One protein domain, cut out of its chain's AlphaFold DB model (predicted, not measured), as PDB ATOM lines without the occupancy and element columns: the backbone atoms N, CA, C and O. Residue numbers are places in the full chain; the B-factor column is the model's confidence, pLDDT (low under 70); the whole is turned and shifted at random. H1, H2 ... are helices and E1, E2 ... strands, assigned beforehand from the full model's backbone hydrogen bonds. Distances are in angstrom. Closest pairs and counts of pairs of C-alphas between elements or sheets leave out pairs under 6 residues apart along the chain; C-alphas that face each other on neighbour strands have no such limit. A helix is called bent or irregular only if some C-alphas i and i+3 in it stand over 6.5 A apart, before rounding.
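This is residues 56 to 215 of the 383 residues of a protein of Leishmania infantum (UniProt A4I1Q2). A strongly twisted sheet of five strands curls round the second arm of a bent helix, H1b, which makes the core. H2 folds back beside H1b, H4 packs on H2 with its residues 106 to 110 and crosses near the last residue of H1b, while H5 lies far from the core and H6 comes after it on the way back to the last strand, E5. The printed part has 160 residues with six named helices and five named strands, in the order H1 H2 H3 H4 E1 E2 E3 E4 H5 H6 E5, a mixed class of helices and strands. The neighbour strands of the branched sheet are antiparallel: E1 and E3, E2 and E3, E3 and E4, E4 and E5. The whole is compact, with a radius of gyration of the C-alphas of 15.9 A, and spans 51 by 44 by 33 A.

Begin at H1, residues 56 to 74, assigned as one helix by its hydrogen bonds but bent: C-alphas 63 and 66 are 7.3 A apart, and its arms H1a, residues 56 to 63, and H1b, residues 66 to 74, stand at a steep tilt of 49 degrees. Go on to H2, residues 82 to 87, which touches H1b in a helical hairpin, closest at the C-alphas of Phe 73 and Leu 86, 6.4 A apart; they run opposite ways at a tilt of 37 degrees, only just steep. H3, residues 92 to 95, only grazes the sheet with residues 92 to 94. H4, residues 106 to 119, touches H2 with residues 106 to 110 alone, closest at the C-alphas of Asp 83 and Arg 106, 6.0 A apart. Next come E1, residues 123 to 125, E2, residues 132 to 136, and E3, residues 139 to 148; look for N 124 and O 147 at 2.9 A between E1 and E3, and N 134 and O 141 at 2.8 A in the hairpin of E2 and E3. E4, residues 154 to 162, forms a hairpin with E3, with N 142 and O 158 at 2.8 A; E2, E3 and E4 are a meander, each strand the antiparallel neighbour of the one before. H5, residues 166 to 174, touches no helix and is not on the sheet; H6, residues 182 to 185, is near H1b, with 5 pairs of C-alphas within 10 A. E5, residues 199 to 207, lies on the other side of E4 from E3, with N 159 and O 203 at 2.8 A. The sheet curls round H1b, whose closest C-alphas to E4 are those of Leu 67 and Leu 158, 6.5 A apart. In H1a, H1b, H2, H4 and H5 every O i to N i+4 pair is within hydrogen-bond range; H3 and H6 are too short for such a pair.

Find C-alpha 56 at (-49.688, -14.652, 126.913), where H1a begins; it is 10.8 A long, and H1b is 12.0 A. H2 measures 8.8 A and H3 5.1 A, and H4 runs 19.9 A from C-alpha 106 at (-26.471, 2.750, 102.076). E1 is 6.0 A and E2 13.4 A long. E3, 26.1 A, bends by 60 degrees at residue 145, and E4 is 24.7 A. H5 is 12.1 A, H6 5.4 A and E5 22.8 A; E5 bends by 64 degrees at residue 202 and ends at C-alpha 207, (-42.394, -11.839, 99.933).

The C-alphas of Gly 175 and Gly 211, the two farthest apart, are 52.7 A apart. The printed part has no cut, and the link from H6 to E5 is long, 13 residues. The mean pLDDT of the printed part is 79.2; residues 56 to 61, 79 to 81, 96 to 103, 177 to 185 and 210 to 212 are under 70.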
ATOM      1  N   PRO A  56     -50.298 -14.152 128.147       48.88
ATOM      2  CA  PRO A  56     -49.688 -14.652 126.913       48.88
ATOM      3  C   PRO A  56     -49.623 -13.531 125.868       48.88
ATOM      4  O   PRO A  56     -48.701 -13.440 125.059       48.88
ATOM      5  N   LYS A  57     -50.586 -12.604 125.966       50.86
ATOM      6  CA  LYS A  57     -50.729 -11.420 125.123       50.86
ATOM      7  C   LYS A  57     -49.590 -10.405 125.277       50.86
ATOM      8  O   LYS A  57     -49.292  -9.717 124.303       50.86
ATOM      9  N   GLU A  58     -48.958 -10.284 126.444       50.96
ATOM     10  CA  GLU A  58     -47.886  -9.299 126.676       50.96
ATOM     11  C   GLU A  58     -46.512  -9.851 126.272       50.96
ATOM     12  O   GLU A  58     -45.731  -9.152 125.624       50.96
ATOM     13  N   GLN A  59     -46.242 -11.134 126.545       51.51
ATOM     14  CA  GLN A  59     -45.000 -11.780 126.097       51.51
ATOM     15  C   GLN A  59     -44.924 -11.892 124.566       51.51
ATOM     16  O   GLN A  59     -43.850 -11.682 123.993       51.51
ATOM     17  N   ALA A  60     -46.055 -12.151 123.897       61.74
ATOM     18  CA  ALA A  60     -46.133 -12.121 122.438       61.74
ATOM     19  C   ALA A  60     -45.793 -10.723 121.891       61.74
ATOM     20  O   ALA A  60     -44.954 -10.600 120.997       61.74
ATOM     21  N   ALA A  61     -46.353  -9.665 122.492       68.36
ATOM     22  CA  ALA A  61     -46.113  -8.291 122.060       68.36
ATOM     23  C   ALA A  61     -44.642  -7.874 122.216       68.36
ATOM     24  O   ALA A  61     -44.045  -7.358 121.275       68.36
ATOM     25  N   MET A  62     -44.014  -8.166 123.361       70.31
ATOM     26  CA  MET A  62     -42.588  -7.869 123.547       70.31
ATOM     27  C   MET A  62     -41.700  -8.665 122.587       70.31
ATOM     28  O   MET A  62     -40.683  -8.152 122.123       70.31
ATOM     29  N   SER A  63     -42.074  -9.904 122.255       78.08
ATOM     30  CA  SER A  63     -41.287 -10.731 121.336       78.08
ATOM     31  C   SER A  63     -41.282 -10.224 119.892       78.08
ATOM     32  O   SER A  63     -40.315 -10.477 119.177       78.08
ATOM     33  N   LEU A  64     -42.313  -9.468 119.504       84.73
ATOM     34  CA  LEU A  64     -42.469  -8.845 118.188       84.73
ATOM     35  C   LEU A  64     -41.808  -7.467 118.073       84.73
ATOM     36  O   LEU A  64     -41.703  -6.929 116.974       84.73
ATOM     37  N   SER A  65     -41.346  -6.896 119.187       86.25
ATOM     38  CA  SER A  65     -40.759  -5.554 119.198       86.25
ATOM     39  C   SER A  65     -39.587  -5.365 118.217       86.25
ATOM     40  O   SER A  65     -39.581  -4.332 117.555       86.25
ATOM     41  N   PRO A  66     -38.655  -6.326 118.002       89.36
ATOM     42  CA  PRO A  66     -37.588  -6.161 117.008       89.36
ATOM     43  C   PRO A  66     -38.108  -6.100 115.568       89.36
ATOM     44  O   PRO A  66     -37.596  -5.320 114.767       89.36
ATOM     45  N   LEU A  67     -39.145  -6.889 115.257       90.01
ATOM     46  CA  LEU A  67     -39.800  -6.882 113.951       90.01
ATOM     47  C   LEU A  67     -40.443  -5.526 113.676       90.01
ATOM     48  O   LEU A  67     -40.191  -4.934 112.629       90.01
ATOM     49  N   LEU A  68     -41.220  -5.014 114.637       89.33
ATOM     50  CA  LEU A  68     -41.833  -3.697 114.512       89.33
ATOM     51  C   LEU A  68     -40.770  -2.608 114.372       89.33
ATOM     52  O   LEU A  68     -40.885  -1.787 113.476       89.33
ATOM     53  N   THR A  69     -39.730  -2.613 115.211       88.80
ATOM     54  CA  THR A  69     -38.644  -1.627 115.137       88.80
ATOM     55  C   THR A  69     -37.997  -1.613 113.758       88.80
ATOM     56  O   THR A  69     -37.830  -0.546 113.173       88.80
ATOM     57  N   PHE A  70     -37.642  -2.785 113.225       90.29
ATOM     58  CA  PHE A  70     -36.993  -2.875 111.922       90.29
ATOM     59  C   PHE A  70     -37.906  -2.390 110.793       90.29
ATOM     60  O   PHE A  70     -37.474  -1.562 110.000       90.29
ATOM     61  N   LEU A  71     -39.163  -2.846 110.741       89.59
ATOM     62  CA  LEU A  71     -40.108  -2.447 109.695       89.59
ATOM     63  C   LEU A  71     -40.531  -0.977 109.807       89.59
ATOM     64  O   LEU A  71     -40.687  -0.308 108.789       89.59
ATOM     65  N   TYR A  72     -40.684  -0.466 111.029       88.02
ATOM     66  CA  TYR A  72     -40.969   0.943 111.284       88.02
ATOM     67  C   TYR A  72     -39.867   1.821 110.710       88.02
ATOM     68  O   TYR A  72     -40.156   2.740 109.957       88.02
ATOM     69  N   PHE A  73     -38.601   1.502 111.002       86.58
ATOM     70  CA  PHE A  73     -37.506   2.227 110.378       86.58
ATOM     71  C   PHE A  73     -37.497   1.983 108.873       86.58
ATOM     72  O   PHE A  73     -37.542   2.939 108.126       86.58
ATOM     73  N   LEU A  74     -37.550   0.743 108.394       87.59
ATOM     74  CA  LEU A  74     -37.497   0.445 106.961       87.59
ATOM     75  C   LEU A  74     -38.562   1.177 106.115       87.59
ATOM     76  O   LEU A  74     -38.314   1.444 104.941       87.59
ATOM     77  N   THR A  75     -39.712   1.508 106.707       85.56
ATOM     78  CA  THR A  75     -40.809   2.257 106.071       85.56
ATOM     79  C   THR A  75     -40.896   3.735 106.486       85.56
ATOM     80  O   THR A  75     -41.810   4.432 106.041       85.56
ATOM     81  N   ASP A  76     -39.968   4.242 107.304       80.51
ATOM     82  CA  ASP A  76     -39.843   5.681 107.569       80.51
ATOM     83  C   ASP A  76     -39.279   6.378 106.324       80.51
ATOM     84  O   ASP A  76     -38.536   5.791 105.533       80.51
ATOM     85  N   GLU A  77     -39.645   7.640 106.124       72.63
ATOM     86  CA  GLU A  77     -39.258   8.388 104.929       72.63
ATOM     87  C   GLU A  77     -37.731   8.399 104.770       72.63
ATOM     88  O   GLU A  77     -37.000   8.760 105.698       72.63
ATOM     89  N   ALA A  78     -37.262   7.987 103.583       70.12
ATOM     90  CA  ALA A  78     -35.857   7.770 103.218       70.12
ATOM     91  C   ALA A  78     -35.053   9.085 103.115       70.12
ATOM     92  O   ALA A  78     -34.495   9.425 102.068       70.12
ATOM     93  N   THR A  79     -35.041   9.838 104.209       65.12
ATOM     94  CA  THR A  79     -34.363  11.117 104.408       65.12
ATOM     95  C   THR A  79     -32.863  10.909 104.657       65.12
ATOM     96  O   THR A  79     -32.455   9.840 105.116       65.12
ATOM     97  N   PRO A  80     -31.997  11.896 104.365       61.32
ATOM     98  CA  PRO A  80     -30.568  11.790 104.668       61.32
ATOM     99  C   PRO A  80     -30.324  11.470 106.156       61.32
ATOM    100  O   PRO A  80     -30.870  12.132 107.037       61.32
ATOM    101  N   GLY A  81     -29.532  10.432 106.454       68.80
ATOM    102  CA  GLY A  81     -29.258   9.963 107.822       68.80
ATOM    103  C   GLY A  81     -30.214   8.877 108.340       68.80
ATOM    104  O   GLY A  81     -29.935   8.254 109.370       68.80
ATOM    105  N   PHE A  82     -31.305   8.597 107.620       75.45
ATOM    106  CA  PHE A  82     -32.197   7.459 107.860       75.45
ATOM    107  C   PHE A  82     -31.436   6.122 107.892       75.45
ATOM    108  O   PHE A  82     -31.555   5.310 108.815       75.45
ATOM    109  N   ASP A  83     -30.586   5.945 106.890       77.16
ATOM    110  CA  ASP A  83     -29.725   4.796 106.673       77.16
ATOM    111  C   ASP A  83     -28.804   4.529 107.863       77.16
ATOM    112  O   ASP A  83     -28.603   3.372 108.211       77.16
ATOM    113  N   GLN A  84     -28.311   5.555 108.565       78.48
ATOM    114  CA  GLN A  84     -27.455   5.345 109.737       78.48
ATOM    115  C   GLN A  84     -28.177   4.600 110.865       78.48
ATOM    116  O   GLN A  84     -27.569   3.781 111.557       78.48
ATOM    117  N   ARG A  85     -29.471   4.871 111.070       79.02
ATOM    118  CA  ARG A  85     -30.265   4.200 112.112       79.02
ATOM    119  C   ARG A  85     -30.533   2.754 111.733       79.02
ATOM    120  O   ARG A  85     -30.344   1.870 112.565       79.02
ATOM    121  N   LEU A  86     -30.907   2.522 110.478       83.91
ATOM    122  CA  LEU A  86     -31.165   1.183 109.960       83.91
ATOM    123  C   LEU A  86     -29.880   0.337 109.924       83.91
ATOM    124  O   LEU A  86     -29.889  -0.807 110.369       83.91
ATOM    125  N   MET A  87     -28.751   0.929 109.525       81.25
ATOM    126  CA  MET A  87     -27.434   0.282 109.517       81.25
ATOM    127  C   MET A  87     -27.001  -0.195 110.903       81.25
ATOM    128  O   MET A  87     -26.444  -1.280 111.030       81.25
ATOM    129  N   ARG A  88     -27.312   0.559 111.967       81.71
ATOM    130  CA  ARG A  88     -27.005   0.155 113.354       81.71
ATOM    131  C   ARG A  88     -27.771  -1.084 113.818       81.71
ATOM    132  O   ARG A  88     -27.349  -1.711 114.790       81.71
ATOM    133  N   LEU A  89     -28.883  -1.420 113.163       86.24
ATOM    134  CA  LEU A  89     -29.657  -2.617 113.482       86.24
ATOM    135  C   LEU A  89     -29.058  -3.874 112.860       86.24
ATOM    136  O   LEU A  89     -29.291  -4.953 113.394       86.24
ATOM    137  N   PHE A  90     -28.303  -3.773 111.765       86.29
ATOM    138  CA  PHE A  90     -27.693  -4.942 111.138       86.29
ATOM    139  C   PHE A  90     -26.557  -5.517 111.991       86.29
ATOM    140  O   PHE A  90     -25.837  -4.816 112.707       86.29
ATOM    141  N   HIS A  91     -26.407  -6.837 111.936       84.66
ATOM    142  CA  HIS A  91     -25.283  -7.525 112.552       84.66
ATOM    143  C   HIS A  91     -23.967  -7.121 111.850       84.66
ATOM    144  O   HIS A  91     -23.958  -7.051 110.623       84.66
ATOM    145  N   PRO A  92     -22.847  -6.898 112.575       79.77
ATOM    146  CA  PRO A  92     -21.590  -6.430 111.989       79.77
ATOM    147  C   PRO A  92     -21.083  -7.331 110.869       79.77
ATOM    148  O   PRO A  92     -20.639  -6.823 109.854       79.77
ATOM    149  N   SER A  93     -21.290  -8.646 110.976       78.33
ATOM    150  CA  SER A  93     -20.919  -9.597 109.918       78.33
ATOM    151  C   SER A  93     -21.615  -9.365 108.570       78.33
ATOM    152  O   SER A  93     -21.169  -9.913 107.573       78.33
ATOM    153  N   LEU A  94     -22.734  -8.631 108.529       74.98
ATOM    154  CA  LEU A  94     -23.368  -8.219 107.270       74.98
ATOM    155  C   LEU A  94     -22.711  -6.963 106.687       74.98
ATOM    156  O   LEU A  94     -22.826  -6.708 105.495       74.98
ATOM    157  N   LEU A  95     -22.071  -6.156 107.532       73.86
ATOM    158  CA  LEU A  95     -21.469  -4.870 107.183       73.86
ATOM    159  C   LEU A  95     -19.955  -4.965 106.963       73.86
ATOM    160  O   LEU A  95     -19.392  -4.098 106.303       73.86
ATOM    161  N   GLU A  96     -19.308  -5.978 107.539       65.17
ATOM    162  CA  GLU A  96     -17.869  -6.216 107.457       65.17
ATOM    163  C   GLU A  96     -17.432  -6.402 105.998       65.17
ATOM    164  O   GLU A  96     -17.868  -7.312 105.295       65.17
ATOM    165  N   GLU A  97     -16.537  -5.520 105.549       60.01
ATOM    166  CA  GLU A  97     -15.977  -5.521 104.193       60.01
ATOM    167  C   GLU A  97     -15.048  -6.721 103.942       60.01
ATOM    168  O   GLU A  97     -14.836  -7.113 102.794       60.01
ATOM    169  N   GLU A  98     -14.509  -7.312 105.014       52.38
ATOM    170  CA  GLU A  98     -13.291  -8.128 104.988       52.38
ATOM    171  C   GLU A  98     -13.402  -9.475 104.266       52.38
ATOM    172  O   GLU A  98     -12.371 -10.020 103.882       52.38
ATOM    173  N   LYS A  99     -14.603 -10.035 104.062       50.52
ATOM    174  CA  LYS A  99     -14.731 -11.386 103.474       50.52
ATOM    175  C   LYS A  99     -15.237 -11.427 102.041       50.52
ATOM    176  O   LYS A  99     -14.762 -12.253 101.273       50.52
ATOM    177  N   ASP A 100     -16.108 -10.500 101.656       48.39
ATOM    178  CA  ASP A 100     -16.749 -10.554 100.335       48.39
ATOM    179  C   ASP A 100     -16.536  -9.295  99.497       48.39
ATOM    180  O   ASP A 100     -17.020  -9.208  98.363       48.39
ATOM    181  N   GLY A 101     -15.832  -8.299 100.035       43.33
ATOM    182  CA  GLY A 101     -15.481  -7.128  99.261       43.33
ATOM    183  C   GLY A 101     -16.704  -6.334  98.777       43.33
ATOM    184  O   GLY A 101     -16.923  -6.102  97.588       43.33
ATOM    185  N   GLY A 102     -17.556  -5.983  99.730       51.91
ATOM    186  CA  GLY A 102     -18.723  -5.148  99.507       51.91
ATOM    187  C   GLY A 102     -19.566  -5.135 100.766       51.91
ATOM    188  O   GLY A 102     -20.295  -6.092 101.030       51.91
ATOM    189  N   SER A 103     -19.443  -4.066 101.551       68.53
ATOM    190  CA  SER A 103     -20.383  -3.762 102.627       68.53
ATOM    191  C   SER A 103     -21.772  -3.494 102.033       68.53
ATOM    192  O   SER A 103     -21.902  -3.088 100.871       68.53
ATOM    193  N   VAL A 104     -22.826  -3.748 102.817       76.21
ATOM    194  CA  VAL A 104     -24.197  -3.371 102.442       76.21
ATOM    195  C   VAL A 104     -24.226  -1.872 102.145       76.21
ATOM    196  O   VAL A 104     -23.928  -1.054 103.017       76.21
ATOM    197  N   GLN A 105     -24.588  -1.512 100.915       83.22
ATOM    198  CA  GLN A 105     -24.526  -0.126 100.473       83.22
ATOM    199  C   GLN A 105     -25.733   0.668 100.951       83.22
ATOM    200  O   GLN A 105     -26.889   0.290 100.735       83.22
ATOM    201  N   ARG A 106     -25.454   1.824 101.559       83.43
ATOM    202  CA  ARG A 106     -26.471   2.750 102.076       83.43
ATOM    203  C   ARG A 106     -27.445   3.180 100.983       83.43
ATOM    204  O   ARG A 106     -28.649   3.199 101.229       83.43
ATOM    205  N   GLY A 107     -26.950   3.443  99.773       84.26
ATOM    206  CA  GLY A 107     -27.797   3.817  98.642       84.26
ATOM    207  C   GLY A 107     -28.791   2.736  98.225       84.26
ATOM    208  O   GLY A 107     -29.952   3.047  97.968       84.26
ATOM    209  N   LEU A 108     -28.402   1.457  98.281       86.79
ATOM    210  CA  LEU A 108     -29.319   0.342  98.014       86.79
ATOM    211  C   LEU A 108     -30.359   0.176  99.125       86.79
ATOM    212  O   LEU A 108     -31.524  -0.083  98.833       86.79
ATOM    213  N   ILE A 109     -29.987   0.404 100.387       86.76
ATOM    214  CA  ILE A 109     -30.951   0.430 101.497       86.76
ATOM    215  C   ILE A 109     -31.972   1.559 101.310       86.76
ATOM    216  O   ILE A 109     -33.168   1.334 101.495       86.76
ATOM    217  N   ARG A 110     -31.525   2.763 100.929       87.06
ATOM    218  CA  ARG A 110     -32.415   3.903 100.652       87.06
ATOM    219  C   ARG A 110     -33.320   3.632  99.446       87.06
ATOM    220  O   ARG A 110     -34.498   3.968  99.483       87.06
ATOM    221  N   ALA A 111     -32.799   3.008  98.389       86.17
ATOM    222  CA  ALA A 111     -33.605   2.592  97.241       86.17
ATOM    223  C   ALA A 111     -34.668   1.561  97.651       86.17
ATOM    224  O   ALA A 111     -35.835   1.682  97.281       86.17
ATOM    225  N   MET A 112     -34.291   0.589  98.484       87.83
ATOM    226  CA  MET A 112     -35.205  -0.421  99.006       87.83
ATOM    227  C   MET A 112     -36.300   0.184  99.889       87.83
ATOM    228  O   MET A 112     -37.463  -0.173  99.715       87.83
ATOM    229  N   SER A 113     -35.977   1.112 100.798       88.81
ATOM    230  CA  SER A 113     -37.001   1.772 101.623       88.81
ATOM    231  C   SER A 113     -37.967   2.595 100.772       88.81
ATOM    232  O   SER A 113     -39.178   2.484 100.951       88.81
ATOM    233  N   ARG A 114     -37.472   3.333  99.768       87.70
ATOM    234  CA  ARG A 114     -38.329   4.033  98.791       87.70
ATOM    235  C   ARG A 114     -39.243   3.066  98.040       87.70
ATOM    236  O   ARG A 114     -40.431   3.344  97.923       87.70
ATOM    237  N   CYS A 115     -38.712   1.929  97.589       87.40
ATOM    238  CA  CYS A 115     -39.490   0.891  96.915       87.40
ATOM    239  C   CYS A 115     -40.610   0.342  97.813       87.40
ATOM    240  O   CYS A 115     -41.754   0.222  97.377       87.40
ATOM    241  N   LEU A 116     -40.310   0.057  99.085       88.79
ATOM    242  CA  LEU A 116     -41.292  -0.449 100.049       88.79
ATOM    243  C   LEU A 116     -42.370   0.582 100.382       88.79
ATOM    244  O   LEU A 116     -43.545   0.234 100.426       88.79
ATOM    245  N   ILE A 117     -42.000   1.843 100.585       89.02
ATOM    246  CA  ILE A 117     -42.958   2.921 100.867       89.02
ATOM    247  C   ILE A 117     -43.862   3.167  99.654       89.02
ATOM    248  O   ILE A 117     -45.073   3.368  99.792       89.02
ATOM    249  N   ASP A 118     -43.301   3.113  98.448       87.82
ATOM    250  CA  ASP A 118     -44.080   3.297  97.229       87.82
ATOM    251  C   ASP A 118     -45.050   2.132  96.984       87.82
ATOM    252  O   ASP A 118     -46.231   2.362  96.718       87.82
ATOM    253  N   LYS A 119     -44.612   0.884  97.178       85.86
ATOM    254  CA  LYS A 119     -45.460  -0.297  96.953       85.86
ATOM    255  C   LYS A 119     -46.427  -0.604  98.092       85.86
ATOM    256  O   LYS A 119     -47.591  -0.902  97.850       85.86
ATOM    257  N   PHE A 120     -45.953  -0.571  99.330       88.19
ATOM    258  CA  PHE A 120     -46.697  -1.047 100.497       88.19
ATOM    259  C   PHE A 120     -47.151   0.089 101.417       88.19
ATOM    260  O   PHE A 120     -48.218  -0.021 102.016       88.19
ATOM    261  N   GLY A 121     -46.411   1.197 101.488       88.16
ATOM    262  CA  GLY A 121     -46.659   2.278 102.450       88.16
ATOM    263  C   GLY A 121     -46.094   1.967 103.839       88.16
ATOM    264  O   GLY A 121     -45.286   1.046 103.996       88.16
ATOM    265  N   LYS A 122     -46.491   2.740 104.857       89.04
ATOM    266  CA  LYS A 122     -46.029   2.518 106.239       89.04
ATOM    267  C   LYS A 122     -46.694   1.282 106.850       89.04
ATOM    268  O   LYS A 122     -47.724   0.796 106.376       89.04
ATOM    269  N   VAL A 123     -46.088   0.739 107.904       88.67
ATOM    270  CA  VAL A 123     -46.659  -0.395 108.652       88.67
ATOM    271  C   VAL A 123     -47.916   0.063 109.395       88.67
ATOM    272  O   VAL A 123     -47.836   0.937 110.256       88.67
ATOM    273  N   ALA A 124     -49.059  -0.559 109.104       89.11
ATOM    274  CA  ALA A 124     -50.352  -0.203 109.687       89.11
ATOM    275  C   ALA A 124     -50.790  -1.171 110.795       89.11
ATOM    276  O   ALA A 124     -51.363  -0.756 111.801       89.11
ATOM    277  N   ASN A 125     -50.537  -2.473 110.637       87.57
ATOM    278  CA  ASN A 125     -50.913  -3.482 111.624       87.57
ATOM    279  C   ASN A 125     -50.035  -4.737 111.497       87.57
ATOM    280  O   ASN A 125     -49.648  -5.146 110.408       87.57
ATOM    281  N   ILE A 126     -49.744  -5.378 112.628       85.92
ATOM    282  CA  ILE A 126     -49.146  -6.713 112.684       85.92
ATOM    283  C   ILE A 126     -50.140  -7.615 113.431       85.92
ATOM    284  O   ILE A 126     -50.143  -7.620 114.670       85.92
ATOM    285  N   PRO A 127     -51.014  -8.346 112.710       82.02
ATOM    286  CA  PRO A 127     -51.879  -9.357 113.301       82.02
ATOM    287  C   PRO A 127     -51.056 -10.346 114.127       82.02
ATOM    288  O   PRO A 127     -50.114 -10.961 113.639       82.02
ATOM    289  N   ARG A 128     -51.398 -10.500 115.406       76.00
ATOM    290  CA  ARG A 128     -50.629 -11.356 116.324       76.00
ATOM    291  C   ARG A 128     -50.829 -12.848 116.040       76.00
ATOM    292  O   ARG A 128     -49.952 -13.643 116.360       76.00
ATOM    293  N   ASP A 129     -51.949 -13.199 115.415       76.74
ATOM    294  CA  ASP A 129     -52.360 -14.585 115.163       76.74
ATOM    295  C   ASP A 129     -51.634 -15.214 113.961       76.74
ATOM    296  O   ASP A 129     -51.691 -16.423 113.758       76.74
ATOM    297  N   THR A 130     -50.922 -14.411 113.167       76.78
ATOM    298  CA  THR A 130     -50.210 -14.842 111.951       76.78
ATOM    299  C   THR A 130     -48.693 -14.886 112.143       76.78
ATOM    300  O   THR A 130     -47.936 -14.930 111.171       76.78
ATOM    301  N   VAL A 131     -48.238 -14.854 113.398       81.97
ATOM    302  CA  VAL A 131     -46.824 -14.783 113.765       81.97
ATOM    303  C   VAL A 131     -46.304 -16.165 114.134       81.97
ATOM    304  O   VAL A 131     -46.753 -16.786 115.094       81.97
ATOM    305  N   VAL A 132     -45.269 -16.603 113.427       84.79
ATOM    306  CA  VAL A 132     -44.489 -17.796 113.750       84.79
ATOM    307  C   VAL A 132     -43.111 -17.355 114.214       84.79
ATOM    308  O   VAL A 132     -42.375 -16.700 113.477       84.79
ATOM    309  N   LEU A 133     -42.745 -17.719 115.442       86.30
ATOM    310  CA  LEU A 133     -41.473 -17.333 116.041       86.30
ATOM    311  C   LEU A 133     -40.691 -18.576 116.473       86.30
ATOM    312  O   LEU A 133     -41.097 -19.291 117.388       86.30
ATOM    313  N   LYS A 134     -39.548 -18.817 115.828       87.34
ATOM    314  CA  LYS A 134     -38.609 -19.896 116.152       87.34
ATOM    315  C   LYS A 134     -37.413 -19.305 116.894       87.34
ATOM    316  O   LYS A 134     -36.828 -18.324 116.441       87.34
ATOM    317  N   ARG A 135     -37.056 -19.880 118.044       87.69
ATOM    318  CA  ARG A 135     -35.894 -19.460 118.845       87.69
ATOM    319  C   ARG A 135     -34.884 -20.591 118.905       87.69
ATOM    320  O   ARG A 135     -35.260 -21.712 119.230       87.69
ATOM    321  N   GLU A 136     -33.626 -20.272 118.647       86.92
ATOM    322  CA  GLU A 136     -32.508 -21.205 118.717       86.92
ATOM    323  C   GLU A 136     -31.329 -20.499 119.397       86.92
ATOM    324  O   GLU A 136     -30.639 -19.668 118.813       86.92
ATOM    325  N   GLY A 137     -31.154 -20.741 120.700       86.16
ATOM    326  CA  GLY A 137     -30.178 -20.004 121.507       86.16
ATOM    327  C   GLY A 137     -30.452 -18.493 121.523       86.16
ATOM    328  O   GLY A 137     -31.489 -18.044 122.019       86.16
ATOM    329  N   ASN A 138     -29.508 -17.706 120.997       86.53
ATOM    330  CA  ASN A 138     -29.642 -16.251 120.868       86.53
ATOM    331  C   ASN A 138     -30.265 -15.815 119.537       86.53
ATOM    332  O   ASN A 138     -30.628 -14.641 119.409       86.53
ATOM    333  N   ASP A 139     -30.383 -16.729 118.577       89.04
ATOM    334  CA  ASP A 139     -30.973 -16.483 117.271       89.04
ATOM    335  C   ASP A 139     -32.498 -16.618 117.350       89.04
ATOM    336  O   ASP A 139     -33.058 -17.528 117.971       89.04
ATOM    337  N   VAL A 140     -33.193 -15.664 116.742       89.99
ATOM    338  CA  VAL A 140     -34.650 -15.627 116.669       89.99
ATOM    339  C   VAL A 140     -35.046 -15.390 115.227       89.99
ATOM    340  O   VAL A 140     -34.696 -14.361 114.661       89.99
ATOM    341  N   ASN A 141     -35.827 -16.311 114.675       91.07
ATOM    342  CA  ASN A 141     -36.410 -16.190 113.348       91.07
ATOM    343  C   ASN A 141     -37.908 -15.956 113.513       91.07
ATOM    344  O   ASN A 141     -38.609 -16.755 114.139       91.07
ATOM    345  N   CYS A 142     -38.397 -14.856 112.967       90.52
ATOM    346  CA  CYS A 142     -39.797 -14.477 113.010       90.52
ATOM    347  C   CYS A 142     -40.344 -14.391 111.597       90.52
ATOM    348  O   CYS A 142     -39.741 -13.780 110.720       90.52
ATOM    349  N   MET A 143     -41.524 -14.951 111.402       89.86
ATOM    350  CA  MET A 143     -42.305 -14.825 110.188       89.86
ATOM    351  C   MET A 143     -43.678 -14.300 110.575       89.86
ATOM    352  O   MET A 143     -44.299 -14.838 111.485       89.86
ATOM    353  N   ALA A 144     -44.129 -13.238 109.925       89.29
ATOM    354  CA  ALA A 144     -45.410 -12.610 110.216       89.29
ATOM    355  C   ALA A 144     -46.078 -12.152 108.921       89.29
ATOM    356  O   ALA A 144     -45.397 -11.742 107.979       89.29
ATOM    357  N   LEU A 145     -47.409 -12.189 108.889       89.48
ATOM    358  CA  LEU A 145     -48.166 -11.429 107.899       89.48
ATOM    359  C   LEU A 145     -48.342 -10.017 108.440       89.48
ATOM    360  O   LEU A 145     -48.884  -9.848 109.528       89.48
ATOM    361  N   VAL A 146     -47.860  -9.027 107.700       89.54
ATOM    362  CA  VAL A 146     -47.885  -7.616 108.083       89.54
ATOM    363  C   VAL A 146     -48.833  -6.874 107.155       89.54
ATOM    364  O   VAL A 146     -48.793  -7.042 105.934       89.54
ATOM    365  N   ASP A 147     -49.691  -6.052 107.741       90.09
ATOM    366  CA  ASP A 147     -50.529  -5.124 107.006       90.09
ATOM    367  C   ASP A 147     -49.802  -3.785 106.897       90.09
ATOM    368  O   ASP A 147     -49.499  -3.127 107.898       90.09
ATOM    369  N   PHE A 148     -49.551  -3.376 105.663       90.12
ATOM    370  CA  PHE A 148     -49.090  -2.042 105.324       90.12
ATOM    371  C   PHE A 148     -50.278  -1.187 104.859       90.12
ATOM    372  O   PHE A 148     -51.365  -1.704 104.591       90.12
ATOM    373  N   GLU A 149     -50.087   0.127 104.770       90.21
ATOM    374  CA  GLU A 149     -51.138   1.080 104.380       90.21
ATOM    375  C   GLU A 149     -51.789   0.752 103.025       90.21
ATOM    376  O   GLU A 149     -53.012   0.798 102.903       90.21
ATOM    377  N   LYS A 150     -50.986   0.396 102.015       89.18
ATOM    378  CA  LYS A 150     -51.442   0.110 100.643       89.18
ATOM    379  C   LYS A 150     -51.754  -1.369 100.423       89.18
ATOM    380  O   LYS A 150     -52.628  -1.702  99.627       89.18
ATOM    381  N   VAL A 151     -51.046  -2.266 101.114       87.00
ATOM    382  CA  VAL A 151     -51.156  -3.717 100.903       87.00
ATOM    383  C   VAL A 151     -51.269  -4.459 102.227       87.00
ATOM    384  O   VAL A 151     -50.426  -4.341 103.111       87.00
ATOM    385  N   LYS A 152     -52.301  -5.295 102.329       88.32
ATOM    386  CA  LYS A 152     -52.560  -6.145 103.497       88.32
ATOM    387  C   LYS A 152     -51.967  -7.543 103.334       88.32
ATOM    388  O   LYS A 152     -51.925  -8.068 102.213       88.32
ATOM    389  N   GLN A 153     -51.604  -8.143 104.468       85.89
ATOM    390  CA  GLN A 153     -51.110  -9.514 104.610       85.89
ATOM    391  C   GLN A 153     -49.874  -9.836 103.756       85.89
ATOM    392  O   GLN A 153     -49.813 -10.866 103.083       85.89
ATOM    393  N   VAL A 154     -48.872  -8.960 103.779       88.30
ATOM    394  CA  VAL A 154     -47.572  -9.217 103.149       88.30
ATOM    395  C   VAL A 154     -46.738 -10.092 104.080       88.30
ATOM    396  O   VAL A 154     -46.629  -9.816 105.274       88.30
ATOM    397  N   ARG A 155     -46.146 -11.167 103.555       90.09
ATOM    398  CA  ARG A 155     -45.324 -12.076 104.358       90.09
ATOM    399  C   ARG A 155     -43.935 -11.477 104.551       90.09
ATOM    400  O   ARG A 155     -43.155 -11.352 103.612       90.09
ATOM    401  N   CYS A 156     -43.630 -11.134 105.796       90.98
ATOM    402  CA  CYS A 156     -42.336 -10.619 106.212       90.98
ATOM    403  C   CYS A 156     -41.623 -11.654 107.079       90.98
ATOM    404  O   CYS A 156     -42.209 -12.240 107.991       90.98
ATOM    405  N   GLN A 157     -40.340 -11.860 106.807       92.50
ATOM    406  CA  GLN A 157     -39.459 -12.716 107.586       92.50
ATOM    407  C   GLN A 157     -38.308 -11.865 108.106       92.50
ATOM    408  O   GLN A 157     -37.690 -11.120 107.348       92.50
ATOM    409  N   LEU A 158     -38.021 -11.954 109.399       93.46
ATOM    410  CA  LEU A 158     -36.916 -11.248 110.028       93.46
ATOM    411  C   LEU A 158     -36.210 -12.194 110.986       93.46
ATOM    412  O   LEU A 158     -36.844 -12.792 111.857       93.46
ATOM    413  N   SER A 159     -34.896 -12.276 110.850       92.60
ATOM    414  CA  SER A 159     -34.028 -13.022 111.752       92.60
ATOM    415  C   SER A 159     -33.141 -12.052 112.513       92.60
ATOM    416  O   SER A 159     -32.613 -11.097 111.935       92.60
ATOM    417  N   TRP A 160     -32.975 -12.266 113.814       93.53
ATOM    418  CA  TRP A 160     -32.116 -11.431 114.643       93.53
ATOM    419  C   TRP A 160     -31.437 -12.196 115.774       93.53
ATOM    420  O   TRP A 160     -31.985 -13.136 116.346       93.53
ATOM    421  N   LYS A 161     -30.262 -11.705 116.167       91.29
ATOM    422  CA  LYS A 161     -29.547 -12.104 117.379       91.29
ATOM    423  C   LYS A 161     -29.929 -11.209 118.539       91.29
ATOM    424  O   LYS A 161     -29.857  -9.982 118.447       91.29
ATOM    425  N   ARG A 162     -30.305 -11.806 119.668       84.75
ATOM    426  CA  ARG A 162     -30.490 -11.075 120.926       84.75
ATOM    427  C   ARG A 162     -29.140 -10.633 121.479       84.75
ATOM    428  O   ARG A 162     -28.186 -11.406 121.500       84.75
ATOM    429  N   ARG A 163     -29.082  -9.406 121.996       82.85
ATOM    430  CA  ARG A 163     -27.934  -8.873 122.740       82.85
ATOM    431  C   ARG A 163     -28.302  -8.682 124.210       82.85
ATOM    432  O   ARG A 163     -28.575  -7.555 124.642       82.85
ATOM    433  N   PRO A 164     -28.357  -9.770 124.998       70.55
ATOM    434  CA  PRO A 164     -28.631  -9.647 126.420       70.55
ATOM    435  C   PRO A 164     -27.537  -8.810 127.098       70.55
ATOM    436  O   PRO A 164     -26.358  -8.883 126.760       70.55
ATOM    437  N   GLY A 165     -27.934  -7.986 128.066       70.44
ATOM    438  CA  GLY A 165     -27.000  -7.258 128.926       70.44
ATOM    439  C   GLY A 165     -26.540  -5.885 128.430       70.44
ATOM    440  O   GLY A 165     -25.975  -5.154 129.234       70.44
ATOM    441  N   VAL A 166     -26.825  -5.460 127.193       73.39
ATOM    442  CA  VAL A 166     -26.432  -4.108 126.732       73.39
ATOM    443  C   VAL A 166     -27.115  -3.017 127.559       73.39
ATOM    444  O   VAL A 166     -26.457  -2.106 128.054       73.39
ATOM    445  N   VAL A 167     -28.422  -3.155 127.792       71.97
ATOM    446  CA  VAL A 167     -29.188  -2.224 128.640       71.97
ATOM    447  C   VAL A 167     -28.704  -2.276 130.088       71.97
ATOM    448  O   VAL A 167     -28.613  -1.238 130.736       71.97
ATOM    449  N   LYS A 168     -28.338  -3.468 130.583       75.39
ATOM    450  CA  LYS A 168     -27.791  -3.643 131.933       75.39
ATOM    451  C   LYS A 168     -26.462  -2.896 132.078       75.39
ATOM    452  O   LYS A 168     -26.352  -2.056 132.959       75.39
ATOM    453  N   ARG A 169     -25.523  -3.102 131.147       76.53
ATOM    454  CA  ARG A 169     -24.230  -2.399 131.101       76.53
ATOM    455  C   ARG A 169     -24.397  -0.887 130.953       76.53
ATOM    456  O   ARG A 169     -23.688  -0.128 131.601       76.53
ATOM    457  N   TYR A 170     -25.341  -0.434 130.124       71.87
ATOM    458  CA  TYR A 170     -25.632   0.994 129.972       71.87
ATOM    459  C   TYR A 170     -26.154   1.602 131.279       71.87
ATOM    460  O   TYR A 170     -25.691   2.666 131.693       71.87
ATOM    461  N   ARG A 171     -27.080   0.908 131.952       77.36
ATOM    462  CA  ARG A 171     -27.638   1.329 133.241       77.36
ATOM    463  C   ARG A 171     -26.583   1.325 134.346       77.36
ATOM    464  O   ARG A 171     -26.539   2.272 135.118       77.36
ATOM    465  N   GLU A 172     -25.725   0.312 134.394       81.92
ATOM    466  CA  GLU A 172     -24.587   0.245 135.323       81.92
ATOM    467  C   GLU A 172     -23.601   1.401 135.087       81.92
ATOM    468  O   GLU A 172     -23.126   2.001 136.044       81.92
ATOM    469  N   LYS A 173     -23.342   1.765 133.823       83.33
ATOM    470  CA  LYS A 173     -22.392   2.829 133.465       83.33
ATOM    471  C   LYS A 173     -22.934   4.248 133.666       83.33
ATOM    472  O   LYS A 173     -22.173   5.144 134.006       83.33
ATOM    473  N   THR A 174     -24.218   4.480 133.394       78.65
ATOM    474  CA  THR A 174     -24.797   5.841 133.348       78.65
ATOM    475  C   THR A 174     -25.814   6.120 134.451       78.65
ATOM    476  O   THR A 174     -26.283   7.249 134.579       78.65
ATOM    477  N   GLY A 175     -26.223   5.103 135.215       74.88
ATOM    478  CA  GLY A 175     -27.314   5.188 136.192       74.88
ATOM    479  C   GLY A 175     -28.701   5.406 135.574       74.88
ATOM    480  O   GLY A 175     -29.700   5.428 136.292       74.88
ATOM    481  N   ARG A 176     -28.795   5.557 134.248       72.35
ATOM    482  CA  ARG A 176     -30.024   5.883 133.519       72.35
ATOM    483  C   ARG A 176     -30.323   4.806 132.483       72.35
ATOM    484  O   ARG A 176     -29.436   4.090 132.026       72.35
ATOM    485  N   TYR A 177     -31.589   4.689 132.099       64.91
ATOM    486  CA  TYR A 177     -31.929   3.988 130.863       64.91
ATOM    487  C   TYR A 177     -31.531   4.860 129.666       64.91
ATOM    488  O   TYR A 177     -31.523   6.088 129.795       64.91
ATOM    489  N   PRO A 178     -31.171   4.265 128.516       64.70
ATOM    490  CA  PRO A 178     -30.909   5.047 127.316       64.70
ATOM    491  C   PRO A 178     -32.153   5.873 126.985       64.70
ATOM    492  O   PRO A 178     -33.271   5.348 127.009       64.70
ATOM    493  N   ALA A 179     -31.957   7.172 126.745       61.17
ATOM    494  CA  ALA A 179     -33.046   8.072 126.396       61.17
ATOM    495  C   ALA A 179     -33.709   7.561 125.112       61.17
ATOM    496  O   ALA A 179     -33.017   7.308 124.127       61.17
ATOM    497  N   ARG A 180     -35.032   7.382 125.144       63.56
ATOM    498  CA  ARG A 180     -35.806   7.114 123.934       63.56
ATOM    499  C   ARG A 180     -36.023   8.435 123.221       63.56
ATOM    500  O   ARG A 180     -36.474   9.389 123.854       63.56
ATOM    501  N   SER A 181     -35.720   8.496 121.930       64.44
ATOM    502  CA  SER A 181     -36.222   9.612 121.122       64.44
ATOM    503  C   SER A 181     -37.753   9.541 121.026       64.44
ATOM    504  O   SER A 181     -38.330   8.466 121.190       64.44
ATOM    505  N   GLU A 182     -38.436  10.655 120.753       62.21
ATOM    506  CA  GLU A 182     -39.902  10.659 120.590       62.21
ATOM    507  C   GLU A 182     -40.360   9.634 119.540       62.21
ATOM    508  O   GLU A 182     -41.301   8.880 119.780       62.21
ATOM    509  N   LYS A 183     -39.611   9.490 118.437       64.51
ATOM    510  CA  LYS A 183     -39.847   8.448 117.422       64.51
ATOM    511  C   LYS A 183     -39.717   7.012 117.963       64.51
ATOM    512  O   LYS A 183     -40.382   6.112 117.469       64.51
ATOM    513  N   GLU A 184     -38.905   6.776 118.994       65.03
ATOM    514  CA  GLU A 184     -38.706   5.458 119.631       65.03
ATOM    515  C   GLU A 184     -39.753   5.130 120.711       65.03
ATOM    516  O   GLU A 184     -39.692   4.070 121.341       65.03
ATOM    517  N   SER A 185     -40.716   6.025 120.944       65.30
ATOM    518  CA  SER A 185     -41.859   5.795 121.837       65.30
ATOM    519  C   SER A 185     -43.086   5.202 121.132       65.30
ATOM    520  O   SER A 185     -44.080   4.907 121.791       65.30
ATOM    521  N   PHE A 186     -43.013   4.990 119.815       76.00
ATOM    522  CA  PHE A 186     -44.118   4.471 119.016       76.00
ATOM    523  C   PHE A 186     -44.581   3.083 119.489       76.00
ATOM    524  O   PHE A 186     -43.775   2.185 119.772       76.00
ATOM    525  N   VAL A 187     -45.903   2.914 119.559       77.98
ATOM    526  CA  VAL A 187     -46.574   1.667 119.928       77.98
ATOM    527  C   VAL A 187     -47.612   1.342 118.863       77.98
ATOM    528  O   VAL A 187     -48.517   2.135 118.622       77.98
ATOM    529  N   LEU A 188     -47.519   0.150 118.276       79.16
ATOM    530  CA  LEU A 188     -48.486  -0.361 117.309       79.16
ATOM    531  C   LEU A 188     -49.199  -1.577 117.895       79.16
ATOM    532  O   LEU A 188     -48.562  -2.586 118.190       79.16
ATOM    533  N   ASN A 189     -50.515  -1.496 118.097       75.42
ATOM    534  CA  ASN A 189     -51.333  -2.592 118.643       75.42
ATOM    535  C   ASN A 189     -50.746  -3.211 119.919       75.42
ATOM    536  O   ASN A 189     -50.703  -4.431 120.067       75.42
ATOM    537  N   GLY A 190     -50.242  -2.376 120.831       72.65
ATOM    538  CA  GLY A 190     -49.607  -2.791 122.088       72.65
ATOM    539  C   GLY A 190     -48.185  -3.356 121.955       72.65
ATOM    540  O   GLY A 190     -47.624  -3.802 122.952       72.65
ATOM    541  N   ILE A 191     -47.597  -3.356 120.756       78.38
ATOM    542  CA  ILE A 191     -46.186  -3.677 120.509       78.38
ATOM    543  C   ILE A 191     -45.417  -2.356 120.513       78.38
ATOM    544  O   ILE A 191     -45.630  -1.514 119.648       78.38
ATOM    545  N   GLY A 192     -44.547  -2.149 121.498       79.56
ATOM    546  CA  GLY A 192     -43.646  -0.994 121.517       79.56
ATOM    547  C   GLY A 192     -42.374  -1.253 120.713       79.56
ATOM    548  O   GLY A 192     -41.926  -2.399 120.621       79.56
ATOM    549  N   ILE A 193     -41.765  -0.192 120.183       82.24
ATOM    550  CA  ILE A 193     -40.428  -0.256 119.578       82.24
ATOM    551  C   ILE A 193     -39.409  -0.805 120.595       82.24
ATOM    552  O   ILE A 193     -39.279  -0.322 121.725       82.24
ATOM    553  N   ALA A 194     -38.667  -1.836 120.189       78.06
ATOM    554  CA  ALA A 194     -37.500  -2.330 120.907       78.06
ATOM    555  C   ALA A 194     -36.375  -1.294 120.881       78.06
ATOM    556  O   ALA A 194     -36.114  -0.672 119.851       78.06
ATOM    557  N   PHE A 195     -35.638  -1.184 121.988       75.55
ATOM    558  CA  PHE A 195     -34.415  -0.389 122.022       75.55
ATOM    559  C   PHE A 195     -33.423  -0.908 120.959       75.55
ATOM    560  O   PHE A 195     -33.052  -2.086 121.031       75.55
ATOM    561  N   PRO A 196     -32.937  -0.066 120.026       72.03
ATOM    562  CA  PRO A 196     -32.113  -0.495 118.887       72.03
ATOM    563  C   PRO A 196     -30.895  -1.360 119.247       72.03
ATOM    564  O   PRO A 196     -30.479  -2.212 118.476       72.03
ATOM    565  N   TYR A 197     -30.341  -1.197 120.452       74.70
ATOM    566  CA  TYR A 197     -29.137  -1.904 120.903       74.70
ATOM    567  C   TYR A 197     -29.388  -3.279 121.543       74.70
ATOM    568  O   TYR A 197     -28.451  -3.931 122.005       74.70
ATOM    569  N   THR A 198     -30.646  -3.712 121.628       81.37
ATOM    570  CA  THR A 198     -31.034  -4.976 122.282       81.37
ATOM    571  C   THR A 198     -31.044  -6.179 121.346       81.37
ATOM    572  O   THR A 198     -31.086  -7.322 121.810       81.37
ATOM    573  N   PHE A 199     -30.972  -5.945 120.039       88.63
ATOM    574  CA  PHE A 199     -30.996  -6.978 119.015       88.63
ATOM    575  C   PHE A 199     -30.147  -6.564 117.816       88.63
ATOM    576  O   PHE A 199     -29.778  -5.400 117.684       88.63
ATOM    577  N   GLN A 200     -29.831  -7.528 116.957       89.56
ATOM    578  CA  GLN A 200     -29.210  -7.277 115.665       89.56
ATOM    579  C   GLN A 200     -29.811  -8.149 114.587       89.56
ATOM    580  O   GLN A 200     -29.835  -9.366 114.733       89.56
ATOM    581  N   VAL A 201     -30.250  -7.529 113.506       90.38
ATOM    582  CA  VAL A 201     -30.824  -8.187 112.338       90.38
ATOM    583  C   VAL A 201     -29.732  -8.940 111.589       90.38
ATOM    584  O   VAL A 201     -28.703  -8.370 111.230       90.38
ATOM    585  N   THR A 202     -29.959 -10.231 111.368       87.95
ATOM    586  CA  THR A 202     -29.068 -11.132 110.627       87.95
ATOM    587  C   THR A 202     -29.596 -11.444 109.232       87.95
ATOM    588  O   THR A 202     -28.806 -11.704 108.333       87.95
ATOM    589  N   SER A 203     -30.912 -11.392 109.024       86.77
ATOM    590  CA  SER A 203     -31.522 -11.473 107.697       86.77
ATOM    591  C   SER A 203     -32.925 -10.880 107.719       86.77
ATOM    592  O   SER A 203     -33.587 -10.866 108.757       86.77
ATOM    593  N   PHE A 204     -33.388 -10.396 106.572       89.30
ATOM    594  CA  PHE A 204     -34.777 -10.003 106.377       89.30
ATOM    595  C   PHE A 204     -35.225 -10.396 104.969       89.30
ATOM    596  O   PHE A 204     -34.423 -10.406 104.038       89.30
ATOM    597  N   HIS A 205     -36.501 -10.730 104.829       88.56
ATOM    598  CA  HIS A 205     -37.128 -11.068 103.560       88.56
ATOM    599  C   HIS A 205     -38.551 -10.520 103.536       88.56
ATOM    600  O   HIS A 205     -39.267 -10.594 104.538       88.56
ATOM    601  N   ILE A 206     -38.971  -9.980 102.398       87.04
ATOM    602  CA  ILE A 206     -40.343  -9.529 102.175       87.04
ATOM    603  C   ILE A 206     -40.813 -10.225 100.907       87.04
ATOM    604  O   ILE A 206     -40.252  -9.998  99.841       87.04
ATOM    605  N   ASP A 207     -41.802 -11.103 101.046       84.21
ATOM    606  CA  ASP A 207     -42.394 -11.839  99.933       84.21
ATOM    607  C   ASP A 207     -43.514 -10.978  99.317       84.21
ATOM    608  O   ASP A 207     -44.579 -10.842  99.937       84.21
ATOM    609  N   PRO A 208     -43.318 -10.374  98.128       75.25
ATOM    610  CA  PRO A 208     -44.405  -9.698  97.432       75.25
ATOM    611  C   PRO A 208     -45.474 -10.713  96.996       75.25
ATOM    612  O   PRO A 208     -45.218 -11.917  96.880       75.25
ATOM    613  N   LYS A 209     -46.702 -10.242  96.745       75.51
ATOM    614  CA  LYS A 209     -47.750 -11.102  96.175       75.51
ATOM    615  C   LYS A 209     -47.323 -11.561  94.776       75.51
ATOM    616  O   LYS A 209     -46.586 -10.864  94.081       75.51
ATOM    617  N   LYS A 210     -47.778 -12.748  94.359       69.12
ATOM    618  CA  LYS A 210     -47.502 -13.270  93.010       69.12
ATOM    619  C   LYS A 210     -47.932 -12.229  91.964       69.12
ATOM    620  O   LYS A 210     -49.097 -11.849  91.958       69.12
ATOM    621  N   GLY A 211     -46.997 -11.799  91.117       67.59
ATOM    622  CA  GLY A 211     -47.207 -10.779  90.080       67.59
ATOM    623  C   GLY A 211     -46.575  -9.413  90.381       67.59
ATOM    624  O   GLY A 211     -46.327  -8.652  89.454       67.59
ATOM    625  N   ASP A 212     -46.237  -9.115  91.640       69.48
ATOM    626  CA  ASP A 212     -45.580  -7.854  91.994       69.48
ATOM    627  C   ASP A 212     -44.050  -7.970  91.871       69.48
ATOM    628  O   ASP A 212     -43.377  -8.526  92.739       69.48
ATOM    629  N   GLU A 213     -43.464  -7.383  90.825       70.47
ATOM    630  CA  GLU A 213     -42.003  -7.342  90.657       70.47
ATOM    631  C   GLU A 213     -41.354  -6.349  91.627       70.47
ATOM    632  O   GLU A 213     -41.508  -5.131  91.495       70.47
ATOM    633  N   PHE A 214     -40.611  -6.837  92.618       74.44
ATOM    634  CA  PHE A 214     -39.883  -5.990  93.564       74.44
ATOM    635  C   PHE A 214     -38.568  -5.465  92.956       74.44
ATOM    636  O   PHE A 214     -37.476  -5.915  93.293       74.44
ATOM    637  N   ASN A 215     -38.676  -4.516  92.022       78.34
ATOM    638  CA  ASN A 215     -37.522  -3.932  91.339       78.34
ATOM    639  C   ASN A 215     -36.949  -2.726  92.113       78.34
ATOM    640  O   ASN A 215     -37.335  -1.579  91.884       78.34
TER     641      ASN A 215